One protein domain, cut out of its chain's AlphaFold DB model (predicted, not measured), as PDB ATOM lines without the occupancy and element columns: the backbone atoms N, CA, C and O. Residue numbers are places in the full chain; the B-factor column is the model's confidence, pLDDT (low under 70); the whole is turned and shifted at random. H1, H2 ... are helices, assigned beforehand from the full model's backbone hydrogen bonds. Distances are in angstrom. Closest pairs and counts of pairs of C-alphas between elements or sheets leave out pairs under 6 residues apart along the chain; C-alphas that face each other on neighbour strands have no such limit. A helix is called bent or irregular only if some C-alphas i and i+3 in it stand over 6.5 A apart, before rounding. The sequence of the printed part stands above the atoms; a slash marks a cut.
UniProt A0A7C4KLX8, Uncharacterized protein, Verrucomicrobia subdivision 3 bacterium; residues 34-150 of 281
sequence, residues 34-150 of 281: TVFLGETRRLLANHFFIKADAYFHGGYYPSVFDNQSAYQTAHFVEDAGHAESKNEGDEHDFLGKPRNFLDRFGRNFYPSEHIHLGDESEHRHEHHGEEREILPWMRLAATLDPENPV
ATOM      1  N   THR A  34      65.876 -40.465  24.065       61.91
ATOM      2  CA  THR A  34      64.702 -40.189  23.222       61.91
ATOM      3  C   THR A  34      63.399 -40.285  24.011       61.91
ATOM      4  O   THR A  34      62.562 -39.391  23.909       61.91
ATOM      5  N   VAL A  35      63.246 -41.322  24.843       67.44
ATOM      6  CA  VAL A  35      62.068 -41.489  25.711       67.44
ATOM      7  C   VAL A  35      62.025 -40.383  26.763       67.44
ATOM      8  O   VAL A  35      61.009 -39.716  26.905       67.44
ATOM      9  N   PHE A  36      63.138 -40.109  27.445       74.06
ATOM     10  CA  PHE A  36      63.204 -39.071  28.472       74.06
ATOM     11  C   PHE A  36      62.926 -37.674  27.905       74.06
ATOM     12  O   PHE A  36      62.160 -36.913  28.493       74.06
ATOM     13  N   LEU A  37      63.515 -37.328  26.755       75.50
ATOM     14  CA  LEU A  37      63.281 -36.034  26.112       75.50
ATOM     15  C   LEU A  37      61.849 -35.917  25.580       75.50
ATOM     16  O   LEU A  37      61.249 -34.857  25.729       75.50
ATOM     17  N   GLY A  38      61.292 -36.984  24.998       77.38
ATOM     18  CA  GLY A  38      59.901 -37.023  24.539       77.38
ATOM     19  C   GLY A  38      58.908 -36.821  25.684       77.38
ATOM     20  O   GLY A  38      58.107 -35.890  25.645       77.38
ATOM     21  N   GLU A  39      59.029 -37.617  26.745       78.06
ATOM     22  CA  GLU A  39      58.191 -37.507  27.945       78.06
ATOM     23  C   GLU A  39      58.338 -36.137  28.621       78.06
ATOM     24  O   GLU A  39      57.347 -35.514  28.991       78.06
ATOM     25  N   THR A  40      59.556 -35.590  28.699       83.56
ATOM     26  CA  THR A  40      59.771 -34.237  29.241       83.56
ATOM     27  C   THR A  40      59.042 -33.174  28.420       83.56
ATOM     28  O   THR A  40      58.439 -32.266  28.989       83.56
ATOM     29  N   ARG A  41      59.060 -33.267  27.082       86.75
ATOM     30  CA  ARG A  41      58.328 -32.319  26.225       86.75
ATOM     31  C   ARG A  41      56.822 -32.425  26.433       86.75
ATOM     32  O   ARG A  41      56.187 -31.384  26.546       86.75
ATOM     33  N   ARG A  42      56.277 -33.638  26.571       86.88
ATOM     34  CA  ARG A  42      54.850 -33.854  26.871       86.88
ATOM     35  C   ARG A  42      54.462 -33.308  28.244       86.88
ATOM     36  O   ARG A  42      53.438 -32.646  28.361       86.88
ATOM     37  N   LEU A  43      55.302 -33.491  29.265       86.75
ATOM     38  CA  LEU A  43      55.085 -32.902  30.593       86.75
ATOM     39  C   LEU A  43      55.061 -31.369  30.543       86.75
ATOM     40  O   LEU A  43      54.185 -30.741  31.135       86.75
ATOM     41  N   LEU A  44      55.994 -30.758  29.810       88.81
ATOM     42  CA  LEU A  44      56.011 -29.308  29.615       88.81
ATOM     43  C   LEU A  44      54.810 -28.833  28.788       88.81
ATOM     44  O   LEU A  44      54.219 -27.807  29.115       88.81
ATOM     45  N   ALA A  45      54.420 -29.575  27.751       90.88
ATOM     46  CA  ALA A  45      53.228 -29.280  26.964       90.88
ATOM     47  C   ALA A  45      51.976 -29.283  27.848       90.88
ATOM     48  O   ALA A  45      51.214 -28.319  27.822       90.88
ATOM     49  N   ASN A  46      51.821 -30.309  28.691       88.81
ATOM     50  CA  ASN A  46      50.726 -30.405  29.649       88.81
ATOM     51  C   ASN A  46      50.742 -29.245  30.651       88.81
ATOM     52  O   ASN A  46      49.707 -28.650  30.919       88.81
ATOM     53  N   HIS A  47      51.917 -28.852  31.152       88.81
ATOM     54  CA  HIS A  47      52.028 -27.682  32.024       88.81
ATOM     55  C   HIS A  47      51.486 -26.412  31.355       88.81
ATOM     56  O   HIS A  47      50.721 -25.672  31.970       88.81
ATOM     57  N   PHE A  48      51.843 -26.158  30.093       92.44
ATOM     58  CA  PHE A  48      51.318 -24.999  29.369       92.44
ATOM     59  C   PHE A  48      49.836 -25.143  29.010       92.44
ATOM     60  O   PHE A  48      49.117 -24.150  28.997       92.44
ATOM     61  N   PHE A  49      49.356 -26.362  28.786       91.06
ATOM     62  CA  PHE A  49      47.940 -26.640  28.578       91.06
ATOM     63  C   PHE A  49      47.109 -26.321  29.834       91.06
ATOM     64  O   PHE A  49      46.135 -25.582  29.747       91.06
ATOM     65  N   ILE A  50      47.547 -26.760  31.018       88.81
ATOM     66  CA  ILE A  50      46.912 -26.405  32.299       88.81
ATOM     67  C   ILE A  50      47.072 -24.913  32.609       88.81
ATOM     68  O   ILE A  50      46.173 -24.294  33.163       88.81
ATOM     69  N   LYS A  51      48.184 -24.282  32.213       90.44
ATOM     70  CA  LYS A  51      48.312 -22.819  32.297       90.44
ATOM     71  C   LYS A  51      47.260 -22.108  31.452       90.44
ATOM     72  O   LYS A  51      46.731 -21.110  31.921       90.44
ATOM     73  N   ALA A  52      46.956 -22.596  30.249       91.50
ATOM     74  CA  ALA A  52      45.885 -22.027  29.434       91.50
ATOM     75  C   ALA A  52      44.544 -22.077  30.183       91.50
ATOM     76  O   ALA A  52      43.859 -21.064  30.243       91.50
ATOM     77  N   ASP A  53      44.240 -23.200  30.836       89.62
ATOM     78  CA  ASP A  53      43.044 -23.369  31.668       89.62
ATOM     79  C   ASP A  53      43.044 -22.452  32.903       89.62
ATOM     80  O   ASP A  53      42.077 -21.762  33.187       89.62
ATOM     81  N   ALA A  54      44.172 -22.326  33.600       88.50
ATOM     82  CA  ALA A  54      44.278 -21.413  34.735       88.50
ATOM     83  C   ALA A  54      44.052 -19.946  34.328       88.50
ATOM     84  O   ALA A  54      43.437 -19.193  35.075       88.50
ATOM     85  N   TYR A  55      44.536 -19.534  33.152       87.94
ATOM     86  CA  TYR A  55      44.251 -18.206  32.600       87.94
ATOM     87  C   TYR A  55      42.803 -18.079  32.131       87.94
ATOM     88  O   TYR A  55      42.218 -17.012  32.292       87.94
ATOM     89  N   PHE A  56      42.216 -19.163  31.617       86.19
ATOM     90  CA  PHE A  56      40.788 -19.236  31.324       86.19
ATOM     91  C   PHE A  56      39.925 -18.972  32.569       86.19
ATOM     92  O   PHE A  56      38.859 -18.379  32.458       86.19
ATOM     93  N   HIS A  57      40.451 -19.294  33.751       84.12
ATOM     94  CA  HIS A  57      39.837 -18.986  35.041       84.12
ATOM     95  C   HIS A  57      40.266 -17.642  35.666       84.12
ATOM     96  O   HIS A  57      40.144 -17.437  36.875       84.12
ATOM     97  N   GLY A  58      40.893 -16.736  34.906       80.75
ATOM     98  CA  GLY A  58      41.432 -15.474  35.440       80.75
ATOM     99  C   GLY A  58      42.527 -15.660  36.509       80.75
ATOM    100  O   GLY A  58      42.809 -14.761  37.302       80.75
ATOM    101  N   GLY A  59      43.137 -16.848  36.559       81.19
ATOM    102  CA  GLY A  59      44.100 -17.273  37.571       81.19
ATOM    103  C   GLY A  59      43.493 -17.991  38.781       81.19
ATOM    104  O   GLY A  59      44.258 -18.414  39.652       81.19
ATOM    105  N   TYR A  60      42.167 -18.148  38.857       83.62
ATOM    106  CA  TYR A  60      41.486 -18.899  39.913       83.62
ATOM    107  C   TYR A  60      41.550 -20.404  39.631       83.62
ATOM    108  O   TYR A  60      40.696 -20.965  38.957       83.62
ATOM    109  N   TYR A  61      42.596 -21.068  40.122       83.38
ATOM    110  CA  TYR A  61      42.819 -22.491  39.859       83.38
ATOM    111  C   TYR A  61      43.233 -23.239  41.129       83.38
ATOM    112  O   TYR A  61      44.068 -22.714  41.880       83.38
ATOM    113  N   PRO A  62      42.710 -24.453  41.385       81.12
ATOM    114  CA  PRO A  62      43.062 -25.206  42.580       81.12
ATOM    115  C   PRO A  62      44.538 -25.612  42.570       81.12
ATOM    116  O   PRO A  62      45.111 -26.014  41.553       81.12
ATOM    117  N   SER A  63      45.171 -25.547  43.738       78.81
ATOM    118  CA  SER A  63      46.498 -26.115  43.953       78.81
ATOM    119  C   SER A  63      46.422 -27.627  44.189       78.81
ATOM    120  O   SER A  63      45.348 -28.207  44.335       78.81
ATOM    121  N   VAL A  64      47.580 -28.287  44.304       75.62
ATOM    122  CA  VAL A  64      47.674 -29.711  44.694       75.62
ATOM    123  C   VAL A  64      47.144 -30.008  46.105       75.62
ATOM    124  O   VAL A  64      47.044 -31.171  46.485       75.62
ATOM    125  N   PHE A  65      46.849 -28.974  46.898       76.44
ATOM    126  CA  PHE A  65      46.300 -29.099  48.249       76.44
ATOM    127  C   PHE A  65      44.787 -28.859  48.312       76.44
ATOM    128  O   PHE A  65      44.192 -29.073  49.370       76.44
ATOM    129  N   ASP A  66      44.184 -28.416  47.210       79.44
ATOM    130  CA  ASP A  66      42.762 -28.102  47.119       79.44
ATOM    131  C   ASP A  66      41.985 -29.275  46.504       79.44
ATOM    132  O   ASP A  66      42.564 -30.191  45.914       79.44
ATOM    133  N   ASN A  67      40.657 -29.272  46.652       79.19
ATOM    134  CA  ASN A  67      39.824 -30.264  45.980       79.19
ATOM    135  C   ASN A  67      39.797 -29.985  44.469       79.19
ATOM    136  O   ASN A  67      39.257 -28.971  44.036       79.19
ATOM    137  N   GLN A  68      40.349 -30.904  43.680       81.06
ATOM    138  CA  GLN A  68      40.431 -30.799  42.219       81.06
ATOM    139  C   GLN A  68      39.320 -31.569  41.496       81.06
ATOM    140  O   GLN A  68      39.384 -31.737  40.280       81.06
ATOM    141  N   SER A  69      38.316 -32.080  42.213       83.38
ATOM    142  CA  SER A  69      37.255 -32.890  41.605       83.38
ATOM    143  C   SER A  69      36.511 -32.132  40.493       83.38
ATOM    144  O   SER A  69      36.158 -32.726  39.482       83.38
ATOM    145  N   ALA A  70      36.376 -30.810  40.620       83.50
ATOM    146  CA  ALA A  70      35.748 -29.954  39.617       83.50
ATOM    147  C   ALA A  70      36.674 -29.557  38.442       83.50
ATOM    148  O   ALA A  70      36.235 -28.841  37.557       83.50
ATOM    149  N   TYR A  71      37.940 -29.998  38.428       83.75
ATOM    150  CA  TYR A  71      38.973 -29.612  37.447       83.75
ATOM    151  C   TYR A  71      39.681 -30.846  36.845       83.75
ATOM    152  O   TYR A  71      40.896 -30.869  36.649       83.75
ATOM    153  N   GLN A  72      38.929 -31.922  36.597       85.25
ATOM    154  CA  GLN A  72      39.421 -33.152  35.957       85.25
ATOM    155  C   GLN A  72      39.540 -33.028  34.431       85.25
ATOM    156  O   GLN A  72      40.327 -33.736  33.803       85.25
ATOM    157  N   THR A  73      38.741 -32.153  33.827       87.94
ATOM    158  CA  THR A  73      38.771 -31.798  32.407       87.94
ATOM    159  C   THR A  73      39.044 -30.309  32.302       87.94
ATOM    160  O   THR A  73      38.418 -29.527  33.009       87.94
ATOM    161  N   ALA A  74      39.972 -29.913  31.431       89.25
ATOM    162  CA  ALA A  74      40.265 -28.500  31.229       89.25
ATOM    163  C   ALA A  74      39.030 -27.777  30.672       89.25
ATOM    164  O   ALA A  74      38.584 -28.085  29.559       89.25
ATOM    165  N   HIS A  75      38.507 -26.813  31.425       88.00
ATOM    166  CA  HIS A  75      37.290 -26.064  31.110       88.00
ATOM    167  C   HIS A  75      37.379 -25.360  29.768       88.00
ATOM    168  O   HIS A  75      36.454 -25.456  28.971       88.00
ATOM    169  N   PHE A  76      38.527 -24.764  29.425       87.62
ATOM    170  CA  PHE A  76      38.660 -24.103  28.118       87.62
ATOM    171  C   PHE A  76      38.507 -25.074  26.929       87.62
ATOM    172  O   PHE A  76      38.246 -24.648  25.801       87.62
ATOM    173  N   VAL A  77      38.733 -26.375  27.140       90.06
ATOM    174  CA  VAL A  77      38.555 -27.421  26.121       90.06
ATOM    175  C   VAL A  77      37.143 -27.980  26.139       90.06
ATOM    176  O   VAL A  77      36.594 -28.256  25.071       90.06
ATOM    177  N   GLU A  78      36.562 -28.136  27.324       88.44
ATOM    178  CA  GLU A  78      35.152 -28.482  27.496       88.44
ATOM    179  C   GLU A  78      34.249 -27.442  26.818       88.44
ATOM    180  O   GLU A  78      33.454 -27.801  25.949       88.44
ATOM    181  N   ASP A  79      34.477 -26.154  27.081       87.56
ATOM    182  CA  ASP A  79      33.770 -25.022  26.469       87.56
ATOM    183  C   ASP A  79      33.984 -24.920  24.958       87.56
ATOM    184  O   ASP A  79      33.122 -24.447  24.214       87.56
ATOM    185  N   ALA A  80      35.140 -25.385  24.480       87.62
ATOM    186  CA  ALA A  80      35.412 -25.522  23.055       87.62
ATOM    187  C   ALA A  80      34.717 -26.741  22.423       87.62
ATOM    188  O   ALA A  80      34.772 -26.918  21.205       87.62
ATOM    189  N   GLY A  81      34.077 -27.596  23.224       90.06
ATOM    190  CA  GLY A  81      33.443 -28.828  22.777       90.06
ATOM    191  C   GLY A  81      34.458 -29.860  22.295       90.06
ATOM    192  O   GLY A  81      34.222 -30.532  21.294       90.06
ATOM    193  N   HIS A  82      35.614 -29.971  22.950       91.00
ATOM    194  CA  HIS A  82      36.698 -30.876  22.549       91.00
ATOM    195  C   HIS A  82      37.104 -31.897  23.607       91.00
ATOM    196  O   HIS A  82      37.998 -32.707  23.351       91.00
ATOM    197  N   ALA A  83      36.422 -31.890  24.747       87.62
ATOM    198  CA  ALA A  83      36.502 -32.914  25.768       87.62
ATOM    199  C   ALA A  83      35.107 -33.158  26.351       87.62
ATOM    200  O   ALA A  83      34.303 -32.236  26.466       87.62
ATOM    201  N   GLU A  84      34.830 -34.411  26.696       86.50
ATOM    202  CA  GLU A  84      33.668 -34.759  27.504       86.50
ATOM    203  C   GLU A  84      33.940 -34.364  28.958       86.50
ATOM    204  O   GLU A  84      35.022 -34.649  29.476       86.50
ATOM    205  N   SER A  85      32.963 -33.721  29.598       86.06
ATOM    206  CA  SER A  85      33.090 -33.274  30.983       86.06
ATOM    207  C   SER A  85      33.260 -34.455  31.931       86.06
ATOM    208  O   SER A  85      32.427 -35.361  31.982       86.06
ATOM    209  N   LYS A  86      34.342 -34.423  32.708       86.31
ATOM    210  CA  LYS A  86      34.559 -35.293  33.878       86.31
ATOM    211  C   LYS A  86      34.648 -34.485  35.171       86.31
ATOM    212  O   LYS A  86      35.140 -34.987  36.179       86.31
ATOM    213  N   ASN A  87      34.248 -33.219  35.113       84.94
ATOM    214  CA  ASN A  87      34.308 -32.292  36.227       84.94
ATOM    215  C   ASN A  87      33.178 -32.618  37.207       84.94
ATOM    216  O   ASN A  87      31.997 -32.550  36.879       84.94
ATOM    217  N   GLU A  88      33.552 -33.023  38.419       80.25
ATOM    218  CA  GLU A  88      32.630 -33.424  39.476       80.25
ATOM    219  C   GLU A  88      32.827 -32.515  40.693       80.25
ATOM    220  O   GLU A  88      33.823 -32.614  41.398       80.25
ATOM    221  N   GLY A  89      31.884 -31.629  40.999       78.81
ATOM    222  CA  GLY A  89      31.934 -30.812  42.217       78.81
ATOM    223  C   GLY A  89      31.679 -29.334  41.975       78.81
ATOM    224  O   GLY A  89      31.248 -28.938  40.900       78.81
ATOM    225  N   ASP A  90      31.902 -28.532  43.015       79.00
ATOM    226  CA  ASP A  90      31.683 -27.087  42.975       79.00
ATOM    227  C   ASP A  90      32.960 -26.365  42.525       79.00
ATOM    228  O   ASP A  90      33.960 -26.331  43.248       79.00
ATOM    229  N   GLU A  91      32.916 -25.792  41.324       75.62
ATOM    230  CA  GLU A  91      34.014 -25.030  40.722       75.62
ATOM    231  C   GLU A  91      34.296 -23.713  41.458       75.62
ATOM    232  O   GLU A  91      35.429 -23.224  41.440       75.62
ATOM    233  N   HIS A  92      33.299 -23.168  42.163       77.31
ATOM    234  CA  HIS A  92      33.395 -21.878  42.839       77.31
ATOM    235  C   HIS A  92      33.958 -21.983  44.263       77.31
ATOM    236  O   HIS A  92      34.522 -21.004  44.754       77.31
ATOM    237  N   ASP A  93      33.857 -23.136  44.936       74.00
ATOM    238  CA  ASP A  93      34.107 -23.239  46.388       74.00
ATOM    239  C   ASP A  93      35.396 -23.985  46.781       74.00
ATOM    240  O   ASP A  93      35.571 -24.343  47.949       74.00
ATOM    241  N   PHE A  94      36.359 -24.195  45.870       78.88
ATOM    242  CA  PHE A  94      37.602 -24.888  46.257       78.88
ATOM    243  C   PHE A  94      38.405 -24.136  47.341       78.88
ATOM    244  O   PHE A  94      39.087 -24.773  48.145       78.88
ATOM    245  N   LEU A  95      38.294 -22.800  47.431       78.25
ATOM    246  CA  LEU A  95      38.895 -22.005  48.516       78.25
ATOM    247  C   LEU A  95      38.090 -22.029  49.830       78.25
ATOM    248  O   LEU A  95      38.609 -21.604  50.873       78.25
ATOM    249  N   GLY A  96      36.827 -22.459  49.804       80.81
ATOM    250  CA  GLY A  96      35.914 -22.412  50.943       80.81
ATOM    251  C   GLY A  96      35.658 -21.001  51.493       80.81
ATOM    252  O   GLY A  96      36.188 -19.984  51.029       80.81
ATOM    253  N   LYS A  97      34.898 -20.919  52.593       83.44
ATOM    254  CA  LYS A  97      34.722 -19.665  53.351       83.44
ATOM    255  C   LYS A  97      36.040 -19.210  54.001       83.44
ATOM    256  O   LYS A  97      36.771 -20.052  54.526       83.44
ATOM    257  N   PRO A  98      36.307 -17.888  54.079       85.88
ATOM    258  CA  PRO A  98      37.498 -17.378  54.743       85.88
ATOM    259  C   PRO A  98      37.586 -17.861  56.190       85.88
ATOM    260  O   PRO A  98      36.673 -17.628  56.988       85.88
ATOM    261  N   ARG A  99      38.703 -18.494  56.547       86.62
ATOM    262  CA  ARG A  99      38.918 -19.098  57.869       86.62
ATOM    263  C   ARG A  99      39.018 -18.044  58.972       86.62
ATOM    264  O   ARG A  99      38.648 -18.304  60.112       86.62
ATOM    265  N   ASN A 100      39.545 -16.861  58.650       91.44
ATOM    266  CA  ASN A 100      39.708 -15.736  59.573       91.44
ATOM    267  C   ASN A 100      39.873 -14.397  58.819       91.44
ATOM    268  O   ASN A 100      39.763 -14.337  57.595       91.44
ATOM    269  N   PHE A 101      40.112 -13.307  59.560       92.00
ATOM    270  CA  PHE A 101      40.315 -11.971  58.988       92.00
ATOM    271  C   PHE A 101      41.548 -11.883  58.077       92.00
ATOM    272  O   PHE A 101      41.461 -11.238  57.040       92.00
ATOM    273  N   LEU A 102      42.666 -12.531  58.428       92.25
ATOM    274  CA  LEU A 102      43.882 -12.492  57.609       92.25
ATOM    275  C   LEU A 102      43.683 -13.214  56.274       92.25
ATOM    276  O   LEU A 102      44.087 -12.684  55.250       92.25
ATOM    277  N   ASP A 103      43.014 -14.369  56.278       87.81
ATOM    278  CA  ASP A 103      42.632 -15.095  55.056       87.81
ATOM    279  C   ASP A 103      41.697 -14.239  54.185       87.81
ATOM    280  O   ASP A 103      41.964 -13.993  53.013       87.81
ATOM    281  N   ARG A 104      40.655 -13.653  54.790       89.44
ATOM    282  CA  ARG A 104      39.737 -12.744  54.086       89.44
ATOM    283  C   ARG A 104      40.449 -11.525  53.494       89.44
ATOM    284  O   ARG A 104      40.149 -11.134  52.376       89.44
ATOM    285  N   PHE A 105      41.349 -10.905  54.251       89.75
ATOM    286  CA  PHE A 105      42.116  -9.751  53.793       89.75
ATOM    287  C   PHE A 105      43.093 -10.145  52.680       89.75
ATOM    288  O   PHE A 105      43.193  -9.433  51.685       89.75
ATOM    289  N   GLY A 106      43.761 -11.293  52.827       87.81
ATOM    290  CA  GLY A 106      44.713 -11.845  51.867       87.81
ATOM    291  C   GLY A 106      44.097 -12.149  50.503       87.81
ATOM    292  O   GLY A 106      44.735 -11.879  49.491       87.81
ATOM    293  N   ARG A 107      42.841 -12.615  50.466       88.25
ATOM    294  CA  ARG A 107      42.080 -12.873  49.228       88.25
ATOM    295  C   ARG A 107      41.929 -11.655  48.312       88.25
ATOM    296  O   ARG A 107      41.751 -11.827  47.120       88.25
ATOM    297  N   ASN A 108      42.108 -10.431  48.813       86.12
ATOM    298  CA  ASN A 108      42.117  -9.233  47.963       86.12
ATOM    299  C   ASN A 108      43.409  -9.060  47.138       86.12
ATOM    300  O   ASN A 108      43.493  -8.145  46.323       86.12
ATOM    301  N   PHE A 109      44.440  -9.875  47.386       86.50
ATOM    302  CA  PHE A 109      45.766  -9.744  46.769       86.50
ATOM    303  C   PHE A 109      46.107 -10.888  45.803       86.50
ATOM    304  O   PHE A 109      47.231 -10.942  45.305       86.50
ATOM    305  N   TYR A 110      45.170 -11.802  45.535       82.69
ATOM    306  CA  TYR A 110      45.312 -12.861  44.534       82.69
ATOM    307  C   TYR A 110      43.946 -13.204  43.913       82.69
ATOM    308  O   TYR A 110      42.926 -12.855  44.504       82.69
ATOM    309  N   PRO A 111      43.892 -13.869  42.741       81.06
ATOM    310  CA  PRO A 111      42.629 -14.304  42.146       81.06
ATOM    311  C   PRO A 111      41.882 -15.251  43.093       81.06
ATOM    312  O   PRO A 111      42.328 -16.369  43.344       81.06
ATOM    313  N   SER A 112      40.770 -14.786  43.661       78.38
ATOM    314  CA  SER A 112      39.975 -15.535  44.643       78.38
ATOM    315  C   SER A 112      38.512 -15.717  44.234       78.38
ATOM    316  O   SER A 112      37.704 -16.127  45.064       78.38
ATOM    317  N   GLU A 113      38.171 -15.367  42.996       77.31
ATOM    318  CA  GLU A 113      36.837 -15.504  42.413       77.31
ATOM    319  C   GLU A 113      36.936 -16.370  41.158       77.31
ATOM    320  O   GLU A 113      37.788 -16.115  40.309       77.31
ATOM    321  N   HIS A 114      36.066 -17.374  41.057       79.44
ATOM    322  CA  HIS A 114      35.925 -18.194  39.859       79.44
ATOM    323  C   HIS A 114      35.174 -17.406  38.786       79.44
ATOM    324  O   HIS A 114      34.017 -17.032  38.996       79.44
ATOM    325  N   ILE A 115      35.842 -17.160  37.666       74.31
ATOM    326  CA  ILE A 115      35.290 -16.533  36.466       74.31
ATOM    327  C   ILE A 115      35.779 -17.319  35.258       74.31
ATOM    328  O   ILE A 115      36.931 -17.732  35.253       74.31
ATOM    329  N   HIS A 116      34.957 -17.488  34.228       78.75
ATOM    330  CA  HIS A 116      35.429 -17.984  32.935       78.75
ATOM    331  C   HIS A 116      35.699 -16.801  32.005       78.75
ATOM    332  O   HIS A 116      34.968 -15.806  32.006       78.75
ATOM    333  N   LEU A 117      36.749 -16.872  31.188       75.12
ATOM    334  CA  LEU A 117      36.983 -15.837  30.183       75.12
ATOM    335  C   LEU A 117      35.826 -15.812  29.175       75.12
ATOM    336  O   LEU A 117      35.569 -16.791  28.476       75.12
ATOM    337  N   GLY A 118      35.164 -14.660  29.066       64.06
ATOM    338  CA  GLY A 118      33.998 -14.475  28.201       64.06
ATOM    339  C   GLY A 118      32.644 -14.653  28.898       64.06
ATOM    340  O   GLY A 118      31.626 -14.486  28.224       64.06
ATOM    341  N   ASP A 119      32.612 -14.930  30.208       65.25
ATOM    342  CA  ASP A 119      31.380 -14.864  30.998       65.25
ATOM    343  C   ASP A 119      30.889 -13.416  31.128       65.25
ATOM    344  O   ASP A 119      31.578 -12.535  31.656       65.25
ATOM    345  N   GLU A 120      29.646 -13.171  30.712       53.22
ATOM    346  CA  GLU A 120      28.927 -11.916  30.949       53.22
ATOM    347  C   GLU A 120      28.409 -11.865  32.399       53.22
ATOM    348  O   GLU A 120      27.210 -11.784  32.656       53.22
ATOM    349  N   SER A 121      29.301 -11.953  33.388       49.75
ATOM    350  CA  SER A 121      28.893 -11.752  34.782       49.75
ATOM    351  C   SER A 121      28.494 -10.283  35.014       49.75
ATOM    352  O   SER A 121      29.182  -9.359  34.570       49.75
ATOM    353  N   GLU A 122      27.393 -10.051  35.745       42.94
ATOM    354  CA  GLU A 122      26.775  -8.733  36.028       42.94
ATOM    355  C   GLU A 122      27.708  -7.696  36.702       42.94
ATOM    356  O   GLU A 122      27.298  -6.571  36.992       42.94
ATOM    357  N   HIS A 123      28.962  -8.047  37.001       43.22
ATOM    358  CA  HIS A 123      29.872  -7.220  37.789       43.22
ATOM    359  C   HIS A 123      31.120  -6.723  37.055       43.22
ATOM    360  O   HIS A 123      31.846  -5.921  37.643       43.22
ATOM    361  N   ARG A 124      31.359  -7.078  35.781       45.66
ATOM    362  CA  ARG A 124      32.429  -6.449  34.976       45.66
ATOM    363  C   ARG A 124      32.080  -6.364  33.485       45.66
ATOM    364  O   ARG A 124      32.395  -7.247  32.701       45.66
ATOM    365  N   HIS A 125      31.489  -5.245  33.078       38.38
ATOM    366  CA  HIS A 125      31.031  -4.977  31.707       38.38
ATOM    367  C   HIS A 125      32.132  -4.688  30.653       38.38
ATOM    368  O   HIS A 125      31.811  -4.161  29.592       38.38
ATOM    369  N   GLU A 126      33.419  -4.984  30.892       40.62
ATOM    370  CA  GLU A 126      34.505  -4.460  30.030       40.62
ATOM    371  C   GLU A 126      35.659  -5.430  29.690       40.62
ATOM    372  O   GLU A 126      36.701  -4.985  29.214       40.62
ATOM    373  N   HIS A 127      35.505  -6.749  29.840       47.47
ATOM    374  CA  HIS A 127      36.586  -7.711  29.543       47.47
ATOM    375  C   HIS A 127      36.434  -8.425  28.188       47.47
ATOM    376  O   HIS A 127      36.666  -9.623  28.059       47.47
ATOM    377  N   HIS A 128      36.072  -7.691  27.132       45.94
ATOM    378  CA  HIS A 128      36.169  -8.221  25.768       45.94
ATOM    379  C   HIS A 128      37.649  -8.291  25.340       45.94
ATOM    380  O   HIS A 128      38.264  -7.260  25.058       45.94
ATOM    381  N   GLY A 129      38.221  -9.498  25.243       55.28
ATOM    382  CA  GLY A 129      39.565  -9.726  24.695       55.28
ATOM    383  C   GLY A 129      40.574 -10.406  25.621       55.28
ATOM    384  O   GLY A 129      41.706 -10.630  25.178       55.28
ATOM    385  N   GLU A 130      40.193 -10.756  26.851       65.94
ATOM    386  CA  GLU A 130      41.029 -11.548  27.766       65.94
ATOM    387  C   GLU A 130      41.208 -12.989  27.281       65.94
ATOM    388  O   GLU A 130      42.235 -13.602  27.559       65.94
ATOM    389  N   GLU A 131      40.314 -13.502  26.424       70.62
ATOM    390  CA  GLU A 131      40.477 -14.820  25.796       70.62
ATOM    391  C   GLU A 131      41.793 -14.900  24.999       70.62
ATOM    392  O   GLU A 131      42.307 -15.976  24.718       70.62
ATOM    393  N   ARG A 132      42.412 -13.767  24.643       79.69
ATOM    394  CA  ARG A 132      43.739 -13.747  24.008       79.69
ATOM    395  C   ARG A 132      44.850 -14.255  24.920       79.69
ATOM    396  O   ARG A 132      45.881 -14.679  24.396       79.69
ATOM    397  N   GLU A 133      44.672 -14.209  26.237       85.62
ATOM    398  CA  GLU A 133      45.699 -14.572  27.213       85.62
ATOM    399  C   GLU A 133      45.993 -16.073  27.242       85.62
ATOM    400  O   GLU A 133      47.115 -16.465  27.561       85.62
ATOM    401  N   ILE A 134      45.049 -16.919  26.813       90.00
ATOM    402  CA  ILE A 134      45.288 -18.366  26.717       90.00
ATOM    403  C   ILE A 134      46.134 -18.734  25.486       90.00
ATOM    404  O   ILE A 134      46.858 -19.729  25.498       90.00
ATOM    405  N   LEU A 135      46.111 -17.919  24.419       92.31
ATOM    406  CA  LEU A 135      46.714 -18.271  23.125       92.31
ATOM    407  C   LEU A 135      48.230 -18.537  23.171       92.31
ATOM    408  O   LEU A 135      48.670 -19.488  22.516       92.31
ATOM    409  N   PRO A 136      49.067 -17.748  23.881       93.25
ATOM    410  CA  PRO A 136      50.493 -18.046  23.992       93.25
ATOM    411  C   PRO A 136      50.744 -19.410  24.640       93.25
ATOM    412  O   PRO A 136      51.601 -20.161  24.171       93.25
ATOM    413  N   TRP A 137      49.964 -19.753  25.668       94.44
ATOM    414  CA  TRP A 137      50.065 -21.024  26.379       94.44
ATOM    415  C   TRP A 137      49.679 -22.203  25.487       94.44
ATOM    416  O   TRP A 137      50.429 -23.172  25.389       94.44
ATOM    417  N   MET A 138      48.586 -22.076  24.737       94.38
ATOM    418  CA  MET A 138      48.159 -23.106  23.787       94.38
ATOM    419  C   MET A 138      49.170 -23.322  22.654       94.38
ATOM    420  O   MET A 138      49.457 -24.457  22.276       94.38
ATOM    421  N   ARG A 139      49.764 -22.243  22.122       94.62
ATOM    422  CA  ARG A 139      50.810 -22.344  21.089       94.62
ATOM    423  C   ARG A 139      52.060 -23.046  21.613       94.62
ATOM    424  O   ARG A 139      52.650 -23.850  20.890       94.62
ATOM    425  N   LEU A 140      52.461 -22.764  22.853       94.38
ATOM    426  CA  LEU A 140      53.567 -23.470  23.501       94.38
ATOM    427  C   LEU A 140      53.237 -24.951  23.703       94.38
ATOM    428  O   LEU A 140      54.070 -25.792  23.366       94.38
ATOM    429  N   ALA A 141      52.026 -25.269  24.167       94.06
ATOM    430  CA  ALA A 141      51.563 -26.646  24.309       94.06
ATOM    431  C   ALA A 141      51.634 -27.403  22.971       94.06
ATOM    432  O   ALA A 141      52.296 -28.434  22.898       94.06
ATOM    433  N   ALA A 142      51.091 -26.838  21.887       95.31
ATOM    434  CA  ALA A 142      51.136 -27.449  20.553       95.31
ATOM    435  C   ALA A 142      52.566 -27.585  19.992       95.31
ATOM    436  O   ALA A 142      52.874 -28.529  19.273       95.31
ATOM    437  N   THR A 143      53.467 -26.653  20.320       94.81
ATOM    438  CA  THR A 143      54.878 -26.723  19.891       94.81
ATOM    439  C   THR A 143      55.630 -27.866  20.581       94.81
ATOM    440  O   THR A 143      56.568 -28.443  20.022       94.81
ATOM    441  N   LEU A 144      55.265 -28.156  21.828       92.69
ATOM    442  CA  LEU A 144      55.930 -29.152  22.661       92.69
ATOM    443  C   LEU A 144      55.316 -30.544  22.506       92.69
ATOM    444  O   LEU A 144      56.062 -31.521  22.557       92.69
ATOM    445  N   ASP A 145      54.013 -30.618  22.245       94.31
ATOM    446  CA  ASP A 145      53.287 -31.840  21.907       94.31
ATOM    447  C   ASP A 145      52.448 -31.647  20.627       94.31
ATOM    448  O   ASP A 145      51.231 -31.449  20.685       94.31
ATOM    449  N   PRO A 146      53.088 -31.694  19.443       94.81
ATOM    450  CA  PRO A 146      52.392 -31.554  18.164       94.81
ATOM    451  C   PRO A 146      51.523 -32.771  17.817       94.81
ATOM    452  O   PRO A 146      50.831 -32.759  16.799       94.81
ATOM    453  N   GLU A 147      51.567 -33.833  18.624       93.06
ATOM    454  CA  GLU A 147      50.765 -35.041  18.429       93.06
ATOM    455  C   GLU A 147      49.418 -34.979  19.162       93.06
ATOM    456  O   GLU A 147      48.627 -35.916  19.065       93.06
ATOM    457  N   ASN A 148      49.123 -33.876  19.862       94.00
ATOM    458  CA  ASN A 148      47.860 -33.677  20.560       94.00
ATOM    459  C   ASN A 148      46.838 -32.898  19.698       94.00
ATOM    460  O   ASN A 148      46.898 -31.663  19.630       94.00
ATOM    461  N   PRO A 149      45.851 -33.570  19.068       95.19
ATOM    462  CA  PRO A 149      44.864 -32.902  18.217       95.19
ATOM    463  C   PRO A 149      43.943 -31.947  18.987       95.19
ATOM    464  O   PRO A 149      43.487 -30.949  18.423       95.19
ATOM    465  N   VAL A 150      43.706 -32.203  20.280       94.75
ATOM    466  CA  VAL A 150      42.822 -31.394  21.133       94.75
ATOM    467  C   VAL A 150      43.358 -29.972  21.270       94.75
ATOM    468  O   VAL A 150      42.588 -29.017  21.204       94.75
TER     469      VAL A 150
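What this domain is: This is residues 34 to 150 of the 281 residues of an uncharacterized protein of Verrucomicrobia subdivision 3 bacterium (UniProt A0A7C4KLX8). Two helices, the long H1 and the shorter H4, lie side by side and run opposite ways, and long loops spread from the end of this pair where H1 ends and H4 begins. The tiny H2 packs on the last residues of H1, H3 lies far out among the loops away from the other helices, and residues 121 to 126 stick out. The printed part has 117 residues with four named helices, in the order H1, H2, H3, H4, and no named strand; the class is all helix, though under half of the residues, 51 of 117, are in named elements. The whole is only just compact, close to loose, with a radius of gyration of the C-alphas of 15.9 A, and its outline is elongated, with spans of 52 by 32 by 26 A.

How they stand to each other: H1, residues 34 to 56, touches H2, residues 75 to 78, with its residues 52 to 56 alone; the closest C-alphas are those of Asp 53 and Phe 76, 5.7 A apart. H1 also touches H4, residues 130 to 144, and the closest C-alphas of the two are those of Ala 45 and Ala 141, 4.1 A apart. H1 and H4 stand at a shallow tilt of 6 degrees and run opposite ways, with 31 pairs of C-alphas within 8 A. H3, residues 101 to 109, touches no helix. H2 and H4 are apart. In H1 every O i to N i+4 pair is within hydrogen-bond range; in H3 3 of 5 are and in H4 7 of 11, while H2 is too short for such a pair.

Where its parts are: H1 begins with C-alpha 34 at (64.702, -40.189, 23.222) and runs 32.8 A to C-alpha 56 at (40.788, -19.236, 31.324). H2 has four residues, His 75 to Glu 78. H3 runs from C-alpha 101 at (40.315, -11.971, 58.988) to Phe 109, 13.6 A. H4 runs 23.6 A from Glu 130 to C-alpha 144 at (55.930, -29.152, 22.661). H4 is irregular, but only just: C-alphas 133 and 136 are 6.7 A apart.

The domain as a whole: The two C-alphas farthest apart are those of Thr 34 and Phe 101, 51.7 A. The printed part has no cut. The links are long: 18 residues from H1 to H2, 22 from H2 to H3 and 20 from H3 to H4. Residues 121 to 126, in the last of these links, stand free. The mean pLDDT of the printed part is 81.4, and the model's confidence is low, under 70, at residues 34 to 35 and 118 to 130.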